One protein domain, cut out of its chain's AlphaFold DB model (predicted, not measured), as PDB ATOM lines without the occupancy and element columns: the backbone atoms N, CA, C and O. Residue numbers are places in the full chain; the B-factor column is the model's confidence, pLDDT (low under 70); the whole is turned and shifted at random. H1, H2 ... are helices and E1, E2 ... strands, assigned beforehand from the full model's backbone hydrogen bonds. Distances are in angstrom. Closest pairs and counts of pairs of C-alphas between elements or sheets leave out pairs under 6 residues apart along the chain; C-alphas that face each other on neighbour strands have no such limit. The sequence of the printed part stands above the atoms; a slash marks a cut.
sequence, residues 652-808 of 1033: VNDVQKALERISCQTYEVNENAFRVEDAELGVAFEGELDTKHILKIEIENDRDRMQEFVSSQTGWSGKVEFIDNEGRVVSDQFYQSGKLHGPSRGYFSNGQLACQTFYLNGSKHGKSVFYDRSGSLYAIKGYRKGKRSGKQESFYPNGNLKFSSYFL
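What this domain is: This is residues 652 to 808 of the 1033 residues of an uncharacterized protein of Waddlia chondrophila 2032/99 (UniProt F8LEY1). A long, twisted sheet of nine strands, E4 to E12, makes a wall, and a small sheet of three strands, E1 to E3, crosses over part of one of its faces, a sandwich only partly face to face. Beyond the small sheet H1 covers the wall at E10, while H2 only grazes it near E4. The printed part has 157 residues, with named elements in the order H1, E1 to E4, H2, E5 to E12, and its class is mostly strand. The large sheet runs E4 E5 E6 E7 E8 E9 E10 E11 E12 and is mixed; the small one runs E1 E2 E3, all antiparallel. The whole is compact, with a radius of gyration of the C-alphas of 16.4 A and spans of 48 by 33 by 26 A.

How they stand to each other: Start at the large sheet's edge strands, E4, residues 694 to 698, and E12, residues 801 to 808. Its inner strands are E5, 718 to 723, E6, 729 to 736, E7, 739 to 747, E8, 753 to 760, E9, 766 to 771, E10, 777 to 784, and E11, 790 to 795. E4 and E5 are parallel at 24 degrees, with N 695 and O 719 2.9 A apart; with H2, residues 703 to 711, between them in the chain they form a strand-helix-strand unit with a right-handed crossover. E5 to E12 are a meander, each strand the antiparallel neighbour of the one before: look in hairpin E5 and E6 for N 720 and O 733, 2.7 A, and in hairpin E11 and E12 for N 792 and O 805, 2.8 A. E1, 665 to 669, E2, 673 to 678, and E3, 683 to 688, are a second meander, with N 666 and O 677 2.8 A apart, and N 676 and O 685 2.8 A. The sandwich's facing parts are 9.7 A centre to centre, with strands at 84 degrees; the closest C-alphas of E2 and E9 are Asp 678 and Gly 766, 6.0 A. H1, residues 654 to 662, is on the large sheet at a height of 9.4 A; its closest C-alpha pair with E10 is Val 655 and Leu 777, 6.9 A. In H1 and H2 every O i to N i+4 pair is within hydrogen-bond range.

Where its parts are: Find C-alpha 654 at (181.066, 102.460, 183.067), where H1 begins and runs 12.6 A. E4 begins at C-alpha 694, (176.796, 139.907, 192.858). E10 runs 21.5 A; E12 runs 21.2 A to C-alpha 808 at (159.483, 108.822, 187.913).

The domain as a whole: The C-alphas farthest apart, Val 652 and Asp 704, are 50.1 A apart. The printed part has no cut and no long link. Mean pLDDT of the printed part is 89.0; look for values under 70 at residues 652, 701 and 711 to 715.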
ATOM      1  N   VAL A 652     184.453  97.532 179.417       54.12
ATOM      2  CA  VAL A 652     183.464  98.599 179.401       54.12
ATOM      3  C   VAL A 652     183.792  99.545 180.548       54.12
ATOM      4  O   VAL A 652     183.587  99.224 181.718       54.12
ATOM      5  N   ASN A 653     184.269 100.740 180.215       77.19
ATOM      6  CA  ASN A 653     184.392 101.830 181.173       77.19
ATOM      7  C   ASN A 653     182.984 102.387 181.489       77.19
ATOM      8  O   ASN A 653     182.407 103.118 180.681       77.19
ATOM      9  N   ASP A 654     182.404 102.013 182.636       84.00
ATOM     10  CA  ASP A 654     181.066 102.460 183.067       84.00
ATOM     11  C   ASP A 654     180.956 103.994 183.105       84.00
ATOM     12  O   ASP A 654     179.936 104.556 182.693       84.00
ATOM     13  N   VAL A 655     182.035 104.675 183.512       84.81
ATOM     14  CA  VAL A 655     182.127 106.141 183.488       84.81
ATOM     15  C   VAL A 655     182.044 106.666 182.058       84.81
ATOM     16  O   VAL A 655     181.330 107.633 181.820       84.81
ATOM     17  N   GLN A 656     182.683 106.022 181.079       86.06
ATOM     18  CA  GLN A 656     182.608 106.453 179.677       86.06
ATOM     19  C   GLN A 656     181.167 106.407 179.146       86.06
ATOM     20  O   GLN A 656     180.689 107.382 178.571       86.06
ATOM     21  N   LYS A 657     180.431 105.322 179.417       86.44
ATOM     22  CA  LYS A 657     178.999 105.210 179.070       86.44
ATOM     23  C   LYS A 657     178.132 106.250 179.781       86.44
ATOM     24  O   LYS A 657     177.065 106.636 179.295       86.44
ATOM     25  N   ALA A 658     178.527 106.652 180.983       87.62
ATOM     26  CA  ALA A 658     177.862 107.706 181.731       87.62
ATOM     27  C   ALA A 658     178.144 109.086 181.117       87.62
ATOM     28  O   ALA A 658     177.204 109.837 180.865       87.62
ATOM     29  N   LEU A 659     179.401 109.377 180.772       88.19
ATOM     30  CA  LEU A 659     179.822 110.598 180.078       88.19
ATOM     31  C   LEU A 659     179.135 110.751 178.712       88.19
ATOM     32  O   LEU A 659     178.665 111.838 178.380       88.19
ATOM     33  N   GLU A 660     178.988 109.661 177.953       86.56
ATOM     34  CA  GLU A 660     178.220 109.646 176.700       86.56
ATOM     35  C   GLU A 660     176.762 110.073 176.914       86.56
ATOM     36  O   GLU A 660     176.223 110.838 176.120       86.56
ATOM     37  N   ARG A 661     176.120 109.677 178.016       86.50
ATOM     38  CA  ARG A 661     174.755 110.136 178.334       86.50
ATOM     39  C   ARG A 661     174.698 111.567 178.839       86.50
ATOM     40  O   ARG A 661     173.714 112.258 178.574       86.50
ATOM     41  N   ILE A 662     175.723 112.039 179.548       86.25
ATOM     42  CA  ILE A 662     175.826 113.465 179.892       86.25
ATOM     43  C   ILE A 662     175.865 114.301 178.608       86.25
ATOM     44  O   ILE A 662     175.233 115.349 178.571       86.25
ATOM     45  N   SER A 663     176.497 113.810 177.534       87.06
ATOM     46  CA  SER A 663     176.547 114.522 176.247       87.06
ATOM     47  C   SER A 663     175.180 114.750 175.582       87.06
ATOM     48  O   SER A 663     175.058 115.614 174.719       87.06
ATOM     49  N   CYS A 664     174.131 114.031 176.006       85.00
ATOM     50  CA  CYS A 664     172.752 114.277 175.572       85.00
ATOM     51  C   CYS A 664     172.117 115.517 176.227       85.00
ATOM     52  O   CYS A 664     171.050 115.943 175.783       85.00
ATOM     53  N   GLN A 665     172.736 116.069 177.279       91.25
ATOM     54  CA  GLN A 665     172.381 117.368 177.840       91.25
ATOM     55  C   GLN A 665     173.262 118.450 177.219       91.25
ATOM     56  O   GLN A 665     174.481 118.458 177.393       91.25
ATOM     57  N   THR A 666     172.629 119.408 176.556       91.12
ATOM     58  CA  THR A 666     173.280 120.630 176.084       91.12
ATOM     59  C   THR A 666     172.852 121.795 176.960       91.12
ATOM     60  O   THR A 666     171.714 121.853 177.432       91.12
ATOM     61  N   TYR A 667     173.775 122.712 177.225       91.62
ATOM     62  CA  TYR A 667     173.455 123.947 177.913       91.62
ATOM     63  C   TYR A 667     174.293 125.097 177.371       91.62
ATOM     64  O   TYR A 667     175.469 124.940 177.048       91.62
ATOM     65  N   GLU A 668     173.673 126.265 177.306       89.44
ATOM     66  CA  GLU A 668     174.294 127.519 176.912       89.44
ATOM     67  C   GLU A 668     174.070 128.513 178.045       89.44
ATOM     68  O   GLU A 668     172.945 128.688 178.506       89.44
ATOM     69  N   VAL A 669     175.139 129.149 178.520       85.81
ATOM     70  CA  VAL A 669     175.065 130.211 179.528       85.81
ATOM     71  C   VAL A 669     175.835 131.403 178.983       85.81
ATOM     72  O   VAL A 669     177.025 131.292 178.691       85.81
ATOM     73  N   ASN A 670     175.153 132.533 178.827       85.44
ATOM     74  CA  ASN A 670     175.755 133.811 178.459       85.44
ATOM     75  C   ASN A 670     175.527 134.844 179.578       85.44
ATOM     76  O   ASN A 670     174.983 134.518 180.631       85.44
ATOM     77  N   GLU A 671     175.966 136.089 179.378       80.12
ATOM     78  CA  GLU A 671     175.888 137.129 180.417       80.12
ATOM     79  C   GLU A 671     174.455 137.469 180.867       80.12
ATOM     80  O   GLU A 671     174.285 137.960 181.980       80.12
ATOM     81  N   ASN A 672     173.437 137.209 180.037       86.94
ATOM     82  CA  ASN A 672     172.058 137.647 180.285       86.94
ATOM     83  C   ASN A 672     171.036 136.502 180.330       86.94
ATOM     84  O   ASN A 672     169.883 136.740 180.679       86.94
ATOM     85  N   ALA A 673     171.402 135.283 179.934       92.12
ATOM     86  CA  ALA A 673     170.465 134.174 179.812       92.12
ATOM     87  C   ALA A 673     171.153 132.809 179.878       92.12
ATOM     88  O   ALA A 673     172.360 132.673 179.653       92.12
ATOM     89  N   PHE A 674     170.346 131.784 180.130       94.31
ATOM     90  CA  PHE A 674     170.736 130.388 180.006       94.31
ATOM     91  C   PHE A 674     169.669 129.579 179.271       94.31
ATOM     92  O   PHE A 674     168.482 129.894 179.344       94.31
ATOM     93  N   ARG A 675     170.092 128.502 178.611       95.00
ATOM     94  CA  ARG A 675     169.230 127.482 178.008       95.00
ATOM     95  C   ARG A 675     169.790 126.106 178.329       95.00
ATOM     96  O   ARG A 675     171.000 125.915 178.285       95.00
ATOM     97  N   VAL A 676     168.918 125.160 178.658       94.94
ATOM     98  CA  VAL A 676     169.264 123.765 178.945       94.94
ATOM     99  C   VAL A 676     168.291 122.862 178.205       94.94
ATOM    100  O   VAL A 676     167.074 123.020 178.323       94.94
ATOM    101  N   GLU A 677     168.826 121.886 177.477       95.19
ATOM    102  CA  GLU A 677     168.058 120.837 176.812       95.19
ATOM    103  C   GLU A 677     168.646 119.472 177.147       95.19
ATOM    104  O   GLU A 677     169.815 119.209 176.876       95.19
ATOM    105  N   ASP A 678     167.824 118.593 177.711       93.44
ATOM    106  CA  ASP A 678     168.142 117.191 177.956       93.44
ATOM    107  C   ASP A 678     167.115 116.310 177.236       93.44
ATOM    108  O   ASP A 678     165.952 116.192 177.646       93.44
ATOM    109  N   ALA A 679     167.558 115.691 176.140       90.31
ATOM    110  CA  ALA A 679     166.715 114.844 175.304       90.31
ATOM    111  C   ALA A 679     166.281 113.542 176.007       90.31
ATOM    112  O   ALA A 679     165.204 113.026 175.715       90.31
ATOM    113  N   GLU A 680     167.084 113.020 176.939       89.81
ATOM    114  CA  GLU A 680     166.792 111.779 177.671       89.81
ATOM    115  C   GLU A 680     165.701 112.007 178.724       89.81
ATOM    116  O   GLU A 680     164.816 111.171 178.903       89.81
ATOM    117  N   LEU A 681     165.727 113.165 179.387       91.75
ATOM    118  CA  LEU A 681     164.715 113.553 180.373       91.75
ATOM    119  C   LEU A 681     163.482 114.223 179.748       91.75
ATOM    120  O   LEU A 681     162.483 114.435 180.443       91.75
ATOM    121  N   GLY A 682     163.534 114.578 178.460       92.06
ATOM    122  CA  GLY A 682     162.479 115.340 177.790       92.06
ATOM    123  C   GLY A 682     162.286 116.719 178.426       92.06
ATOM    124  O   GLY A 682     161.152 117.153 178.663       92.06
ATOM    125  N   VAL A 683     163.394 117.375 178.774       91.88
ATOM    126  CA  VAL A 683     163.427 118.665 179.468       91.88
ATOM    127  C   VAL A 683     164.087 119.696 178.557       91.88
ATOM    128  O   VAL A 683     165.201 119.487 178.102       91.88
ATOM    129  N   ALA A 684     163.411 120.817 178.313       93.88
ATOM    130  CA  ALA A 684     163.963 121.976 177.616       93.88
ATOM    131  C   ALA A 684     163.454 123.242 178.309       93.88
ATOM    132  O   ALA A 684     162.245 123.383 178.517       93.88
ATOM    133  N   PHE A 685     164.364 124.115 178.732       93.88
ATOM    134  CA  PHE A 685     164.026 125.351 179.430       93.88
ATOM    135  C   PHE A 685     165.102 126.414 179.233       93.88
ATOM    136  O   PHE A 685     166.277 126.109 179.044       93.88
ATOM    137  N   GLU A 686     164.679 127.669 179.302       94.06
ATOM    138  CA  GLU A 686     165.542 128.840 179.246       94.06
ATOM    139  C   GLU A 686     165.059 129.891 180.247       94.06
ATOM    140  O   GLU A 686     163.906 129.859 180.693       94.06
ATOM    141  N   GLY A 687     165.952 130.796 180.623       92.25
ATOM    142  CA  GLY A 687     165.660 131.866 181.565       92.25
ATOM    143  C   GLY A 687     166.687 132.987 181.493       92.25
ATOM    144  O   GLY A 687     167.773 132.826 180.934       92.25
ATOM    145  N   GLU A 688     166.324 134.137 182.049       92.25
ATOM    146  CA  GLU A 688     167.196 135.310 182.128       92.25
ATOM    147  C   GLU A 688     168.085 135.235 183.377       92.25
ATOM    148  O   GLU A 688     167.653 134.788 184.439       92.25
ATOM    149  N   LEU A 689     169.330 135.697 183.258       91.00
ATOM    150  CA  LEU A 689     170.287 135.784 184.357       91.00
ATOM    151  C   LEU A 689     170.619 137.238 184.662       91.00
ATOM    152  O   LEU A 689     170.899 138.029 183.763       91.00
ATOM    153  N   ASP A 690     170.694 137.555 185.950       87.69
ATOM    154  CA  ASP A 690     171.319 138.783 186.421       87.69
ATOM    155  C   ASP A 690     172.740 138.476 186.906       87.69
ATOM    156  O   ASP A 690     172.964 137.980 188.009       87.69
ATOM    157  N   THR A 691     173.717 138.736 186.038       83.38
ATOM    158  CA  THR A 691     175.148 138.549 186.325       83.38
ATOM    159  C   THR A 691     175.821 139.813 186.863       83.38
ATOM    160  O   THR A 691     176.976 139.757 187.287       83.38
ATOM    161  N   LYS A 692     175.123 140.958 186.854       84.12
ATOM    162  CA  LYS A 692     175.683 142.263 187.242       84.12
ATOM    163  C   LYS A 692     175.583 142.499 188.742       84.12
ATOM    164  O   LYS A 692     176.464 143.139 189.315       84.12
ATOM    165  N   HIS A 693     174.537 141.979 189.373       88.19
ATOM    166  CA  HIS A 693     174.363 142.057 190.817       88.19
ATOM    167  C   HIS A 693     174.952 140.814 191.483       88.19
ATOM    168  O   HIS A 693     174.386 139.725 191.396       88.19
ATOM    169  N   ILE A 694     176.100 140.984 192.147       91.00
ATOM    170  CA  ILE A 694     176.796 139.907 192.858       91.00
ATOM    171  C   ILE A 694     176.753 140.162 194.364       91.00
ATOM    172  O   ILE A 694     177.234 141.193 194.838       91.00
ATOM    173  N   LEU A 695     176.212 139.206 195.118       89.19
ATOM    174  CA  LEU A 695     176.242 139.190 196.579       89.19
ATOM    175  C   LEU A 695     177.256 138.145 197.050       89.19
ATOM    176  O   LEU A 695     177.154 136.986 196.671       89.19
ATOM    177  N   LYS A 696     178.217 138.533 197.893       89.44
ATOM    178  CA  LYS A 696     179.173 137.596 198.509       89.44
ATOM    179  C   LYS A 696     178.809 137.322 199.964       89.44
ATOM    180  O   LYS A 696     178.598 138.286 200.698       89.44
ATOM    181  N   ILE A 697     178.750 136.053 200.369       86.81
ATOM    182  CA  ILE A 697     178.424 135.616 201.739       86.81
ATOM    183  C   ILE A 697     179.536 134.691 202.253       86.81
ATOM    184  O   ILE A 697     179.846 133.689 201.612       86.81
ATOM    185  N   GLU A 698     180.129 135.009 203.405       83.44
ATOM    186  CA  GLU A 698     181.127 134.158 204.073       83.44
ATOM    187  C   GLU A 698     180.428 133.063 204.897       83.44
ATOM    188  O   GLU A 698     179.759 133.367 205.881       83.44
ATOM    189  N   ILE A 699     180.567 131.783 204.522       73.50
ATOM    190  CA  ILE A 699     179.795 130.693 205.168       73.50
ATOM    191  C   ILE A 699     180.287 130.391 206.594       73.50
ATOM    192  O   ILE A 699     179.514 129.944 207.436       73.50
ATOM    193  N   GLU A 700     181.578 130.571 206.869       71.19
ATOM    194  CA  GLU A 700     182.206 130.050 208.095       71.19
ATOM    195  C   GLU A 700     182.429 131.109 209.187       71.19
ATOM    196  O   GLU A 700     182.635 130.736 210.341       71.19
ATOM    197  N   ASN A 701     182.339 132.401 208.848       68.12
ATOM    198  CA  ASN A 701     182.544 133.519 209.778       68.12
ATOM    199  C   ASN A 701     181.325 134.447 209.922       68.12
ATOM    200  O   ASN A 701     181.269 135.213 210.881       68.12
ATOM    201  N   ASP A 702     180.355 134.395 209.002       72.81
ATOM    202  CA  ASP A 702     179.241 135.351 208.942       72.81
ATOM    203  C   ASP A 702     177.885 134.649 209.137       72.81
ATOM    204  O   ASP A 702     176.998 134.653 208.275       72.81
ATOM    205  N   ARG A 703     177.739 133.997 210.303       75.06
ATOM    206  CA  ARG A 703     176.513 133.282 210.704       75.06
ATOM    207  C   ARG A 703     175.283 134.178 210.598       75.06
ATOM    208  O   ARG A 703     174.255 133.721 210.101       75.06
ATOM    209  N   ASP A 704     175.391 135.423 211.054       77.12
ATOM    210  CA  ASP A 704     174.270 136.360 211.094       77.12
ATOM    211  C   ASP A 704     173.805 136.719 209.684       77.12
ATOM    212  O   ASP A 704     172.606 136.683 209.420       77.12
ATOM    213  N   ARG A 705     174.724 136.968 208.743       79.12
ATOM    214  CA  ARG A 705     174.362 137.259 207.351       79.12
ATOM    215  C   ARG A 705     173.835 136.043 206.607       79.12
ATOM    216  O   ARG A 705     172.920 136.189 205.800       79.12
ATOM    217  N   MET A 706     174.374 134.849 206.868       80.44
ATOM    218  CA  MET A 706     173.810 133.613 206.318       80.44
ATOM    219  C   MET A 706     172.385 133.402 206.837       80.44
ATOM    220  O   MET A 706     171.462 133.157 206.061       80.44
ATOM    221  N   GLN A 707     172.177 133.573 208.143       73.62
ATOM    222  CA  GLN A 707     170.865 133.451 208.761       73.62
ATOM    223  C   GLN A 707     169.899 134.538 208.269       73.62
ATOM    224  O   GLN A 707     168.736 134.241 207.994       73.62
ATOM    225  N   GLU A 708     170.354 135.781 208.113       76.06
ATOM    226  CA  GLU A 708     169.579 136.875 207.525       76.06
ATOM    227  C   GLU A 708     169.189 136.541 206.085       76.06
ATOM    228  O   GLU A 708     168.021 136.657 205.728       76.06
ATOM    229  N   PHE A 709     170.116 136.041 205.267       80.38
ATOM    230  CA  PHE A 709     169.828 135.638 203.893       80.38
ATOM    231  C   PHE A 709     168.768 134.528 203.829       80.38
ATOM    232  O   PHE A 709     167.772 134.678 203.121       80.38
ATOM    233  N   VAL A 710     168.918 133.461 204.623       75.06
ATOM    234  CA  VAL A 710     167.974 132.324 204.656       75.06
ATOM    235  C   VAL A 710     166.599 132.717 205.227       75.06
ATOM    236  O   VAL A 710     165.567 132.197 204.792       75.06
ATOM    237  N   SER A 711     166.551 133.659 206.175       64.25
ATOM    238  CA  SER A 711     165.313 134.082 206.858       64.25
ATOM    239  C   SER A 711     164.613 135.303 206.242       64.25
ATOM    240  O   SER A 711     163.447 135.586 206.559       64.25
ATOM    241  N   SER A 712     165.286 136.041 205.359       66.12
ATOM    242  CA  SER A 712     164.742 137.227 204.698       66.12
ATOM    243  C   SER A 712     163.940 136.848 203.456       66.12
ATOM    244  O   SER A 712     164.289 135.952 202.703       66.12
ATOM    245  N   GLN A 713     162.828 137.545 203.214       61.25
ATOM    246  CA  GLN A 713     162.067 137.398 201.971       61.25
ATOM    247  C   GLN A 713     162.714 138.299 200.918       61.25
ATOM    248  O   GLN A 713     162.144 139.306 200.498       61.25
ATOM    249  N   THR A 714     163.971 138.015 200.582       60.44
ATOM    250  CA  THR A 714     164.684 138.825 199.605       60.44
ATOM    251  C   THR A 714     164.058 138.524 198.252       60.44
ATOM    252  O   THR A 714     164.274 137.473 197.669       60.44
ATOM    253  N   GLY A 715     163.250 139.436 197.707       67.94
ATOM    254  CA  GLY A 715     162.837 139.402 196.294       67.94
ATOM    255  C   GLY A 715     164.023 139.636 195.346       67.94
ATOM    256  O   GLY A 715     163.879 140.296 194.323       67.94
ATOM    257  N   TRP A 716     165.209 139.180 195.740       80.19
ATOM    258  CA  TRP A 716     166.493 139.505 195.169       80.19
ATOM    259  C   TRP A 716     166.737 138.665 193.922       80.19
ATOM    260  O   TRP A 716     166.373 137.488 193.851       80.19
ATOM    261  N   SER A 717     167.335 139.313 192.932       89.25
ATOM    262  CA  SER A 717     167.727 138.715 191.667       89.25
ATOM    263  C   SER A 717     169.195 139.048 191.440       89.25
ATOM    264  O   SER A 717     169.598 140.189 191.667       89.25
ATOM    265  N   GLY A 718     169.991 138.059 191.052       91.00
ATOM    266  CA  GLY A 718     171.440 138.212 190.941       91.00
ATOM    267  C   GLY A 718     172.201 136.905 191.137       91.00
ATOM    268  O   GLY A 718     171.611 135.834 191.303       91.00
ATOM    269  N   LYS A 719     173.530 137.008 191.182       92.75
ATOM    270  CA  LYS A 719     174.456 135.914 191.500       92.75
ATOM    271  C   LYS A 719     174.940 135.977 192.954       92.75
ATOM    272  O   LYS A 719     175.552 136.963 193.360       92.75
ATOM    273  N   VAL A 720     174.670 134.956 193.758       92.12
ATOM    274  CA  VAL A 720     175.233 134.815 195.109       92.12
ATOM    275  C   VAL A 720     176.477 133.944 195.032       92.12
ATOM    276  O   VAL A 720     176.427 132.828 194.519       92.12
ATOM    277  N   GLU A 721     177.592 134.448 195.546       92.50
ATOM    278  CA  GLU A 721     178.825 133.693 195.734       92.50
ATOM    279  C   GLU A 721     179.018 133.428 197.221       92.50
ATOM    280  O   GLU A 721     179.196 134.348 198.024       92.50
ATOM    281  N   PHE A 722     179.004 132.156 197.586       89.50
ATOM    282  CA  PHE A 722     179.393 131.743 198.914       89.50
ATOM    283  C   PHE A 722     180.900 131.521 198.943       89.50
ATOM    284  O   PHE A 722     181.444 130.805 198.094       89.50
ATOM    285  N   ILE A 723     181.568 132.138 199.912       89.12
ATOM    286  CA  ILE A 723     183.020 132.094 200.061       89.12
ATOM    287  C   ILE A 723     183.423 131.495 201.410       89.12
ATOM    288  O   ILE A 723     182.683 131.584 202.394       89.12
ATOM    289  N   ASP A 724     184.583 130.844 201.443       84.25
ATOM    290  CA  ASP A 724     185.199 130.359 202.679       84.25
ATOM    291  C   ASP A 724     186.046 131.442 203.372       84.25
ATOM    292  O   ASP A 724     186.189 132.564 202.883       84.25
ATOM    293  N   ASN A 725     186.646 131.084 204.510       81.19
ATOM    294  CA  ASN A 725     187.489 131.975 205.315       81.19
ATOM    295  C   ASN A 725     188.789 132.413 204.622       81.19
ATOM    296  O   ASN A 725     189.455 133.336 205.085       81.19
ATOM    297  N   GLU A 726     189.166 131.754 203.526       83.25
ATOM    298  CA  GLU A 726     190.313 132.120 202.693       83.25
ATOM    299  C   GLU A 726     189.887 132.996 201.496       83.25
ATOM    300  O   GLU A 726     190.719 133.366 200.666       83.25
ATOM    301  N   GLY A 727     188.598 133.346 201.400       84.44
ATOM    302  CA  GLY A 727     188.025 134.145 200.320       84.44
ATOM    303  C   GLY A 727     187.806 133.369 199.018       84.44
ATOM    304  O   GLY A 727     187.551 133.982 197.976       84.44
ATOM    305  N   ARG A 728     187.907 132.033 199.041       88.44
ATOM    306  CA  ARG A 728     187.676 131.177 197.869       88.44
ATOM    307  C   ARG A 728     186.185 130.946 197.682       88.44
ATOM    308  O   ARG A 728     185.470 130.709 198.649       88.44
ATOM    309  N   VAL A 729     185.718 130.962 196.435       90.25
ATOM    310  CA  VAL A 729     184.325 130.628 196.100       90.25
ATOM    311  C   VAL A 729     184.112 129.129 196.290       90.25
ATOM    312  O   VAL A 729     184.708 128.329 195.576       90.25
ATOM    313  N   VAL A 730     183.252 128.763 197.239       90.25
ATOM    314  CA  VAL A 730     182.845 127.370 197.496       90.25
ATOM    315  C   VAL A 730     181.543 127.016 196.785       90.25
ATOM    316  O   VAL A 730     181.295 125.851 196.484       90.25
ATOM    317  N   SER A 731     180.713 128.012 196.474       92.81
ATOM    318  CA  SER A 731     179.541 127.839 195.622       92.81
ATOM    319  C   SER A 731     179.157 129.149 194.952       92.81
ATOM    320  O   SER A 731     179.297 130.219 195.546       92.81
ATOM    321  N   ASP A 732     178.638 129.064 193.732       93.81
ATOM    322  CA  ASP A 732     177.960 130.178 193.088       93.81
ATOM    323  C   ASP A 732     176.584 129.770 192.564       93.81
ATOM    324  O   ASP A 732     176.407 128.694 191.990       93.81
ATOM    325  N   GLN A 733     175.602 130.625 192.827       94.12
ATOM    326  CA  GLN A 733     174.186 130.336 192.638       94.12
ATOM    327  C   GLN A 733     173.491 131.571 192.081       94.12
ATOM    328  O   GLN A 733     173.784 132.694 192.486       94.12
ATOM    329  N   PHE A 734     172.543 131.377 191.175       93.56
ATOM    330  CA  PHE A 734     171.742 132.465 190.628       93.56
ATOM    331  C   PHE A 734     170.339 132.450 191.223       93.56
ATOM    332  O   PHE A 734     169.759 131.385 191.443       93.56
ATOM    333  N   TYR A 735     169.798 133.638 191.477       92.50
ATOM    334  CA  TYR A 735     168.460 133.829 192.017       92.50
ATOM    335  C   TYR A 735     167.653 134.771 191.132       92.50
ATOM    336  O   TYR A 735     168.184 135.724 190.558       92.50
ATOM    337  N   GLN A 736     166.347 134.529 191.079       91.19
ATOM    338  CA  GLN A 736     165.363 135.431 190.502       91.19
ATOM    339  C   GLN A 736     164.179 135.536 191.464       91.19
ATOM    340  O   GLN A 736     163.534 134.537 191.784       91.19
ATOM    341  N   SER A 737     163.890 136.751 191.936       87.25
ATOM    342  CA  SER A 737     162.827 137.007 192.924       87.25
ATOM    343  C   SER A 737     162.922 136.107 194.170       87.25
ATOM    344  O   SER A 737     161.913 135.574 194.637       87.25
ATOM    345  N   GLY A 738     164.139 135.901 194.679       85.88
ATOM    346  CA  GLY A 738     164.407 135.105 195.883       85.88
ATOM    347  C   GLY A 738     164.397 133.589 195.693       85.88
ATOM    348  O   GLY A 738     164.495 132.858 196.672       85.88
ATOM    349  N   LYS A 739     164.274 133.087 194.459       90.00
ATOM    350  CA  LYS A 739     164.290 131.647 194.155       90.00
ATOM    351  C   LYS A 739     165.487 131.290 193.289       90.00
ATOM    352  O   LYS A 739     165.810 132.055 192.386       90.00
ATOM    353  N   LEU A 740     166.070 130.108 193.496       92.94
ATOM    354  CA  LEU A 740     167.141 129.579 192.643       92.94
ATOM    355  C   LEU A 740     166.710 129.559 191.165       92.94
ATOM    356  O   LEU A 740     165.644 129.042 190.823       92.94
ATOM    357  N   HIS A 741     167.514 130.142 190.282       94.69
ATOM    358  CA  HIS A 741     167.182 130.330 188.871       94.69
ATOM    359  C   HIS A 741     168.459 130.398 188.029       94.69
ATOM    360  O   HIS A 741     169.192 131.371 188.126       94.69
ATOM    361  N   GLY A 742     168.715 129.393 187.192       95.00
ATOM    362  CA  GLY A 742     169.954 129.254 186.426       95.00
ATOM    363  C   GLY A 742     170.881 128.157 186.965       95.00
ATOM    364  O   GLY A 742     170.431 127.263 187.689       95.00
ATOM    365  N   PRO A 743     172.171 128.167 186.583       95.00
ATOM    366  CA  PRO A 743     173.139 127.197 187.079       95.00
ATOM    367  C   PRO A 743     173.459 127.427 188.565       95.00
ATOM    368  O   PRO A 743     173.558 128.553 189.036       95.00
ATOM    369  N   SER A 744     173.671 126.342 189.292       96.06
ATOM    370  CA  SER A 744     174.223 126.304 190.645       96.06
ATOM    371  C   SER A 744     175.457 125.423 190.602       96.06
ATOM    372  O   SER A 744     175.407 124.312 190.063       96.06
ATOM    373  N   ARG A 745     176.578 125.924 191.113       96.38
ATOM    374  CA  ARG A 745     177.857 125.210 191.101       96.38
ATOM    375  C   ARG A 745     178.446 125.174 192.497       96.38
ATOM    376  O   ARG A 745     178.375 126.154 193.240       96.38
ATOM    377  N   GLY A 746     179.036 124.036 192.836       96.12
ATOM    378  CA  GLY A 746     179.852 123.852 194.030       96.12
ATOM    379  C   GLY A 746     181.302 123.592 193.641       96.12
ATOM    380  O   GLY A 746     181.561 122.926 192.636       96.12
ATOM    381  N   TYR A 747     182.237 124.080 194.447       95.75
ATOM    382  CA  TYR A 747     183.673 123.943 194.226       95.75
ATOM    383  C   TYR A 747     184.352 123.359 195.459       95.75
ATOM    384  O   TYR A 747     183.987 123.671 196.592       95.75
ATOM    385  N   PHE A 748     185.361 122.522 195.234       94.06
ATOM    386  CA  PHE A 748     186.260 122.087 196.297       94.06
ATOM    387  C   PHE A 748     187.231 123.206 196.685       94.06
ATOM    388  O   PHE A 748     187.499 124.122 195.908       94.06
ATOM    389  N   SER A 749     187.860 123.069 197.850       90.12
ATOM    390  CA  SER A 749     188.939 123.938 198.347       90.12
ATOM    391  C   SER A 749     190.123 124.102 197.382       90.12
ATOM    392  O   SER A 749     190.844 125.097 197.447       90.12
ATOM    393  N   ASN A 750     190.327 123.151 196.462       89.88
ATOM    394  CA  ASN A 750     191.350 123.222 195.412       89.88
ATOM    395  C   ASN A 750     190.893 123.977 194.140       89.88
ATOM    396  O   ASN A 750     191.654 124.056 193.178       89.88
ATOM    397  N   GLY A 751     189.665 124.506 194.117       90.75
ATOM    398  CA  GLY A 751     189.069 125.235 192.996       90.75
ATOM    399  C   GLY A 751     188.465 124.362 191.890       90.75
ATOM    400  O   GLY A 751     187.919 124.900 190.927       90.75
ATOM    401  N   GLN A 752     188.539 123.031 191.991       94.69
ATOM    402  CA  GLN A 752     187.899 122.133 191.029       94.69
ATOM    403  C   GLN A 752     186.378 122.112 191.218       94.69
ATOM    404  O   GLN A 752     185.872 122.238 192.335       94.69
ATOM    405  N   LEU A 753     185.648 121.929 190.114       96.06
ATOM    406  CA  LEU A 753     184.193 121.801 190.125       96.06
ATOM    407  C   LEU A 753     183.794 120.513 190.856       96.06
ATOM    408  O   LEU A 753     184.143 119.418 190.428       96.06
ATOM    409  N   ALA A 754     183.042 120.656 191.941       97.19
ATOM    410  CA  ALA A 754     182.536 119.542 192.731       97.19
ATOM    411  C   ALA A 754     181.179 119.060 192.227       97.19
ATOM    412  O   ALA A 754     180.902 117.862 192.227       97.19
ATOM    413  N   CYS A 755     180.320 119.986 191.807       97.06
ATOM    414  CA  CYS A 755     179.021 119.654 191.243       97.06
ATOM    415  C   CYS A 755     178.416 120.813 190.452       97.06
ATOM    416  O   CYS A 755     178.789 121.974 190.639       97.06
ATOM    417  N   GLN A 756     177.462 120.480 189.586       96.56
ATOM    418  CA  GLN A 756     176.666 121.440 188.834       96.56
ATOM    419  C   GLN A 756     175.221 120.959 188.706       96.56
ATOM    420  O   GLN A 756     174.976 119.829 188.283       96.56
ATOM    421  N   THR A 757     174.287 121.853 189.020       96.06
ATOM    422  CA  THR A 757     172.832 121.649 188.993       96.06
ATOM    423  C   THR A 757     172.175 122.834 188.283       96.06
ATOM    424  O   THR A 757     172.714 123.938 188.301       96.06
ATOM    425  N   PHE A 758     171.009 122.644 187.664       95.62
ATOM    426  CA  PHE A 758     170.262 123.730 187.023       95.62
ATOM    427  C   PHE A 758     168.883 123.908 187.651       95.62
ATOM    428  O   PHE A 758     168.178 122.933 187.926       95.62
ATOM    429  N   TYR A 759     168.494 125.167 187.832       95.19
ATOM    430  CA  TYR A 759     167.231 125.563 188.437       95.19
ATOM    431  C   TYR A 759     166.409 126.445 187.505       95.19
ATOM    432  O   TYR A 759     166.940 127.260 186.754       95.19
ATOM    433  N   LEU A 760     165.089 126.332 187.611       94.31
ATOM    434  CA  LEU A 760     164.134 127.258 187.022       94.31
ATOM    435  C   LEU A 760     163.085 127.603 188.079       94.31
ATOM    436  O   LEU A 760     162.316 126.740 188.503       94.31
ATOM    437  N   ASN A 761     163.054 128.864 188.516       90.31
ATOM    438  CA  ASN A 761     162.080 129.386 189.486       90.31
ATOM    439  C   ASN A 761     161.965 128.556 190.779       90.31
ATOM    440  O   ASN A 761     160.869 128.339 191.304       90.31
ATOM    441  N   GLY A 762     163.105 128.102 191.295       89.94
ATOM    442  CA  GLY A 762     163.246 127.321 192.522       89.94
ATOM    443  C   GLY A 762     163.148 125.807 192.334       89.94
ATOM    444  O   GLY A 762     163.308 125.081 193.300       89.94
ATOM    445  N   SER A 763     162.886 125.307 191.124       92.00
ATOM    446  CA  SER A 763     162.799 123.865 190.848       92.00
ATOM    447  C   SER A 763     164.031 123.360 190.100       92.00
ATOM    448  O   SER A 763     164.445 123.987 189.129       92.00
ATOM    449  N   LYS A 764     164.579 122.203 190.495       93.94
ATOM    450  CA  LYS A 764     165.646 121.503 189.755       93.94
ATOM    451  C   LYS A 764     165.144 120.962 188.412       93.94
ATOM    452  O   LYS A 764     164.049 120.392 188.333       93.94
ATOM    453  N   HIS A 765     165.960 121.093 187.370       94.31
ATOM    454  CA  HIS A 765     165.682 120.576 186.031       94.31
ATOM    455  C   HIS A 765     166.960 120.084 185.335       94.31
ATOM    456  O   HIS A 765     168.017 120.689 185.469       94.31
ATOM    457  N   GLY A 766     166.845 119.007 184.554       94.50
ATOM    458  CA  GLY A 766     167.971 118.412 183.828       94.50
ATOM    459  C   GLY A 766     168.843 117.503 184.702       94.50
ATOM    460  O   GLY A 766     168.483 117.143 185.825       94.50
ATOM    461  N   LYS A 767     169.993 117.103 184.165       95.19
ATOM    462  CA  LYS A 767     171.042 116.344 184.847       95.19
ATOM    463  C   LYS A 767     171.886 117.256 185.728       95.19
ATOM    464  O   LYS A 767     172.478 118.230 185.262       95.19
ATOM    465  N   SER A 768     171.976 116.864 186.990       95.81
ATOM    466  CA  SER A 768     172.976 117.317 187.950       95.81
ATOM    467  C   SER A 768     174.160 116.357 187.928       95.81
ATOM    468  O   SER A 768     173.970 115.136 187.928       95.81
ATOM    469  N   VAL A 769     175.371 116.899 187.901       96.88
ATOM    470  CA  VAL A 769     176.615 116.124 187.808       96.88
ATOM    471  C   VAL A 769     177.460 116.404 189.039       96.88
ATOM    472  O   VAL A 769     177.615 117.560 189.426       96.88
ATOM    473  N   PHE A 770     177.999 115.350 189.643       97.38
ATOM    474  CA  PHE A 770     178.805 115.401 190.856       97.38
ATOM    475  C   PHE A 770     180.149 114.722 190.602       97.38
ATOM    476  O   PHE A 770     180.195 113.649 189.999       97.38
ATOM    477  N   TYR A 771     181.224 115.320 191.099       96.62
ATOM    478  CA  TYR A 771     182.598 114.835 190.997       96.62
ATOM    479  C   TYR A 771     183.166 114.554 192.383       96.62
ATOM    480  O   TYR A 771     182.744 115.172 193.353       96.62
ATOM    481  N   ASP A 772     184.119 113.641 192.510       92.94
ATOM    482  CA  ASP A 772     184.886 113.501 193.747       92.94
ATOM    483  C   ASP A 772     186.057 114.498 193.795       92.94
ATOM    484  O   ASP A 772     186.335 115.218 192.833       92.94
ATOM    485  N   ARG A 773     186.789 114.526 194.914       90.94
ATOM    486  CA  ARG A 773     187.930 115.437 195.104       90.94
ATOM    487  C   ARG A 773     189.094 115.191 194.127       90.94
ATOM    488  O   ARG A 773     189.965 116.047 194.002       90.94
ATOM    489  N   SER A 774     189.138 114.034 193.460       89.50
ATOM    490  CA  SER A 774     190.124 113.745 192.410       89.50
ATOM    491  C   SER A 774     189.722 114.319 191.044       89.50
ATOM    492  O   SER A 774     190.551 114.372 190.137       89.50
ATOM    493  N   GLY A 775     188.472 114.772 190.904       90.62
ATOM    494  CA  GLY A 775     187.870 115.201 189.641       90.62
ATOM    495  C   GLY A 775     187.199 114.062 188.867       90.62
ATOM    496  O   GLY A 775     186.755 114.275 187.739       90.62
ATOM    497  N   SER A 776     187.107 112.863 189.448       91.88
ATOM    498  CA  SER A 776     186.438 111.717 188.829       91.88
ATOM    499  C   SER A 776     184.922 111.841 188.968       91.88
ATOM    500  O   SER A 776     184.421 112.412 189.936       91.88
ATOM    501  N   LEU A 777     184.169 111.318 187.995       95.19
ATOM    502  CA  LEU A 777     182.705 111.334 188.031       95.19
ATOM    503  C   LEU A 777     182.202 110.525 189.235       95.19
ATOM    504  O   LEU A 777     182.417 109.319 189.297       95.19
ATOM    505  N   TYR A 778     181.503 111.184 190.158       95.44
ATOM    506  CA  TYR A 778     180.949 110.565 191.361       95.44
ATOM    507  C   TYR A 778     179.492 110.149 191.168       95.44
ATOM    508  O   TYR A 778     179.128 109.026 191.511       95.44
ATOM    509  N   ALA A 779     178.649 111.031 190.618       96.12
ATOM    510  CA  ALA A 779     177.237 110.731 190.392       96.12
ATOM    511  C   ALA A 779     176.601 111.576 189.281       96.12
ATOM    512  O   ALA A 779     177.010 112.709 189.021       96.12
ATOM    513  N   ILE A 780     175.545 111.030 188.678       96.62
ATOM    514  CA  ILE A 780     174.634 111.730 187.768       96.62
ATOM    515  C   ILE A 780     173.219 111.564 188.302       96.62
ATOM    516  O   ILE A 780     172.762 110.438 188.523       96.62
ATOM    517  N   LYS A 781     172.513 112.684 188.468       95.50
ATOM    518  CA  LYS A 781     171.126 112.692 188.938       95.50
ATOM    519  C   LYS A 781     170.227 113.496 188.012       95.50
ATOM    520  O   LYS A 781     170.513 114.654 187.734       95.50
ATOM    521  N   GLY A 782     169.147 112.894 187.526       95.00
ATOM    522  CA  GLY A 782     168.180 113.546 186.641       95.00
ATOM    523  C   GLY A 782     167.006 114.155 187.405       95.00
ATOM    524  O   GLY A 782     166.448 113.505 188.291       95.00
ATOM    525  N   TYR A 783     166.599 115.370 187.030       94.31
ATOM    526  CA  TYR A 783     165.491 116.099 187.647       94.31
ATOM    527  C   TYR A 783     164.508 116.670 186.619       94.31
ATOM    528  O   TYR A 783     164.883 117.163 185.552       94.31
ATOM    529  N   ARG A 784     163.221 116.665 186.975       93.56
ATOM    530  CA  ARG A 784     162.137 117.299 186.220       93.56
ATOM    531  C   ARG A 784     161.155 117.941 187.194       93.56
ATOM    532  O   ARG A 784     160.574 117.251 188.023       93.56
ATOM    533  N   LYS A 785     160.950 119.261 187.078       91.25
ATOM    534  CA  LYS A 785     160.031 120.035 187.940       91.25
ATOM    535  C   LYS A 785     160.321 119.834 189.435       91.25
ATOM    536  O   LYS A 785     159.412 119.590 190.221       91.25
ATOM    537  N   GLY A 786     161.600 119.868 189.804       89.50
ATOM    538  CA  GLY A 786     162.054 119.704 191.186       89.50
ATOM    539  C   GLY A 786     162.114 118.261 191.691       89.50
ATOM    540  O   GLY A 786     162.706 118.029 192.738       89.50
ATOM    541  N   LYS A 787     161.578 117.277 190.958       90.81
ATOM    542  CA  LYS A 787     161.560 115.868 191.383       90.81
ATOM    543  C   LYS A 787     162.581 115.028 190.624       90.81
ATOM    544  O   LYS A 787     162.842 115.290 189.448       90.81
ATOM    545  N   ARG A 788     163.147 114.002 191.275       91.94
ATOM    546  CA  ARG A 788     164.026 113.028 190.604       91.94
ATOM    547  C   ARG A 788     163.269 112.337 189.471       91.94
ATOM    548  O   ARG A 788     162.120 111.934 189.640       91.94
ATOM    549  N   SER A 789     163.915 112.212 188.321       94.38
ATOM    550  CA  SER A 789     163.330 111.627 187.118       94.38
ATOM    551  C   SER A 789     164.413 110.991 186.255       94.38
ATOM    552  O   SER A 789     165.527 111.503 186.164       94.38
ATOM    553  N   GLY A 790     164.071 109.892 185.590       94.19
ATOM    554  CA  GLY A 790     164.995 109.145 184.744       94.19
ATOM    555  C   GLY A 790     166.043 108.377 185.546       94.19
ATOM    556  O   GLY A 790     165.887 108.118 186.746       94.19
ATOM    557  N   LYS A 791     167.112 107.977 184.860       94.81
ATOM    558  CA  LYS A 791     168.162 107.133 185.425       94.81
ATOM    559  C   LYS A 791     169.094 107.933 186.343       94.81
ATOM    560  O   LYS A 791     169.544 109.015 185.976       94.81
ATOM    561  N   GLN A 792     169.389 107.379 187.515       95.38
ATOM    562  CA  GLN A 792     170.341 107.918 188.490       95.38
ATOM    563  C   GLN A 792     171.483 106.925 188.656       95.38
ATOM    564  O   GLN A 792     171.218 105.722 188.742       95.38
ATOM    565  N   GLU A 793     172.720 107.404 188.740       96.06
ATOM    566  CA  GLU A 793     173.895 106.551 188.929       96.06
ATOM    567  C   GLU A 793     174.945 107.208 189.811       96.06
ATOM    568  O   GLU A 793     175.130 108.424 189.766       96.06
ATOM    569  N   SER A 794     175.689 106.376 190.535       95.50
ATOM    570  CA  SER A 794     176.922 106.770 191.212       95.50
ATOM    571  C   SER A 794     178.022 105.736 191.024       95.50
ATOM    572  O   SER A 794     177.765 104.576 190.684       95.50
ATOM    573  N   PHE A 795     179.259 106.176 191.231       94.19
ATOM    574  CA  PHE A 795     180.475 105.433 190.927       94.19
ATOM    575  C   PHE A 795     181.397 105.396 192.143       94.19
ATOM    576  O   PHE A 795     181.409 106.300 192.979       94.19
ATOM    577  N   TYR A 796     182.169 104.322 192.246       90.00
ATOM    578  CA  TYR A 796     183.292 104.241 193.171       90.00
ATOM    579  C   TYR A 796     184.470 105.093 192.663       90.00
ATOM    580  O   TYR A 796     184.565 105.327 191.458       90.00
ATOM    581  N   PRO A 797     185.429 105.477 193.531       86.62
ATOM    582  CA  PRO A 797     186.629 106.214 193.111       86.62
ATOM    583  C   PRO A 797     187.466 105.500 192.036       86.62
ATOM    584  O   PRO A 797     188.205 106.134 191.292       86.62
ATOM    585  N   ASN A 798     187.345 104.172 191.926       85.69
ATOM    586  CA  ASN A 798     187.991 103.377 190.879       85.69
ATOM    587  C   ASN A 798     187.245 103.393 189.525       85.69
ATOM    588  O   ASN A 798     187.658 102.698 188.599       85.69
ATOM    589  N   GLY A 799     186.143 104.143 189.407       88.56
ATOM    590  CA  GLY A 799     185.326 104.270 188.196       88.56
ATOM    591  C   GLY A 799     184.288 103.163 187.988       88.56
ATOM    592  O   GLY A 799     183.527 103.211 187.024       88.56
ATOM    593  N   ASN A 800     184.209 102.165 188.870       90.38
ATOM    594  CA  ASN A 800     183.201 101.113 188.752       90.38
ATOM    595  C   ASN A 800     181.820 101.627 189.173       90.38
ATOM    596  O   ASN A 800     181.704 102.384 190.142       90.38
ATOM    597  N   LEU A 801     180.765 101.180 188.482       93.12
ATOM    598  CA  LEU A 801     179.391 101.499 188.862       93.12
ATOM    599  C   LEU A 801     179.113 101.030 190.298       93.12
ATOM    600  O   LEU A 801     179.287  99.856 190.615       93.12
ATOM    601  N   LYS A 802     178.673 101.950 191.159       93.19
ATOM    602  CA  LYS A 802     178.336 101.708 192.572       93.19
ATOM    603  C   LYS A 802     176.841 101.469 192.743       93.19
ATOM    604  O   LYS A 802     176.419 100.540 193.436       93.19
ATOM    605  N   PHE A 803     176.032 102.283 192.073       95.25
ATOM    606  CA  PHE A 803     174.578 102.255 192.171       95.25
ATOM    607  C   PHE A 803     173.934 102.710 190.862       95.25
ATOM    608  O   PHE A 803     174.449 103.596 190.185       95.25
ATOM    609  N   SER A 804     172.788 102.121 190.524       96.19
ATOM    610  CA  SER A 804     171.916 102.578 189.442       96.19
ATOM    611  C   SER A 804     170.459 102.426 189.858       96.19
ATOM    612  O   SER A 804     170.069 101.389 190.389       96.19
ATOM    613  N   SER A 805     169.631 103.419 189.548       96.00
ATOM    614  CA  SER A 805     168.182 103.373 189.776       96.00
ATOM    615  C   SER A 805     167.416 104.164 188.721       96.00
ATOM    616  O   SER A 805     168.009 104.927 187.959       96.00
ATOM    617  N   TYR A 806     166.097 103.988 188.683       95.44
ATOM    618  CA  TYR A 806     165.192 104.772 187.850       95.44
ATOM    619  C   TYR A 806     164.142 105.443 188.728       95.44
ATOM    620  O   TYR A 806     163.608 104.825 189.649       95.44
ATOM    621  N   PHE A 807     163.876 106.714 188.439       94.50
ATOM    622  CA  PHE A 807     162.861 107.506 189.118       94.50
ATOM    623  C   PHE A 807     161.820 108.035 188.130       94.50
ATOM    624  O   PHE A 807     162.152 108.413 187.003       94.50
ATOM    625  N   LEU A 808     160.577 108.137 188.589       93.19
ATOM    626  CA  LEU A 808     159.483 108.822 187.913       93.19
ATOM    627  C   LEU A 808     158.770 109.723 188.925       93.19
ATOM    628  O   LEU A 808     158.300 109.247 189.956       93.19
TER     629      LEU A 808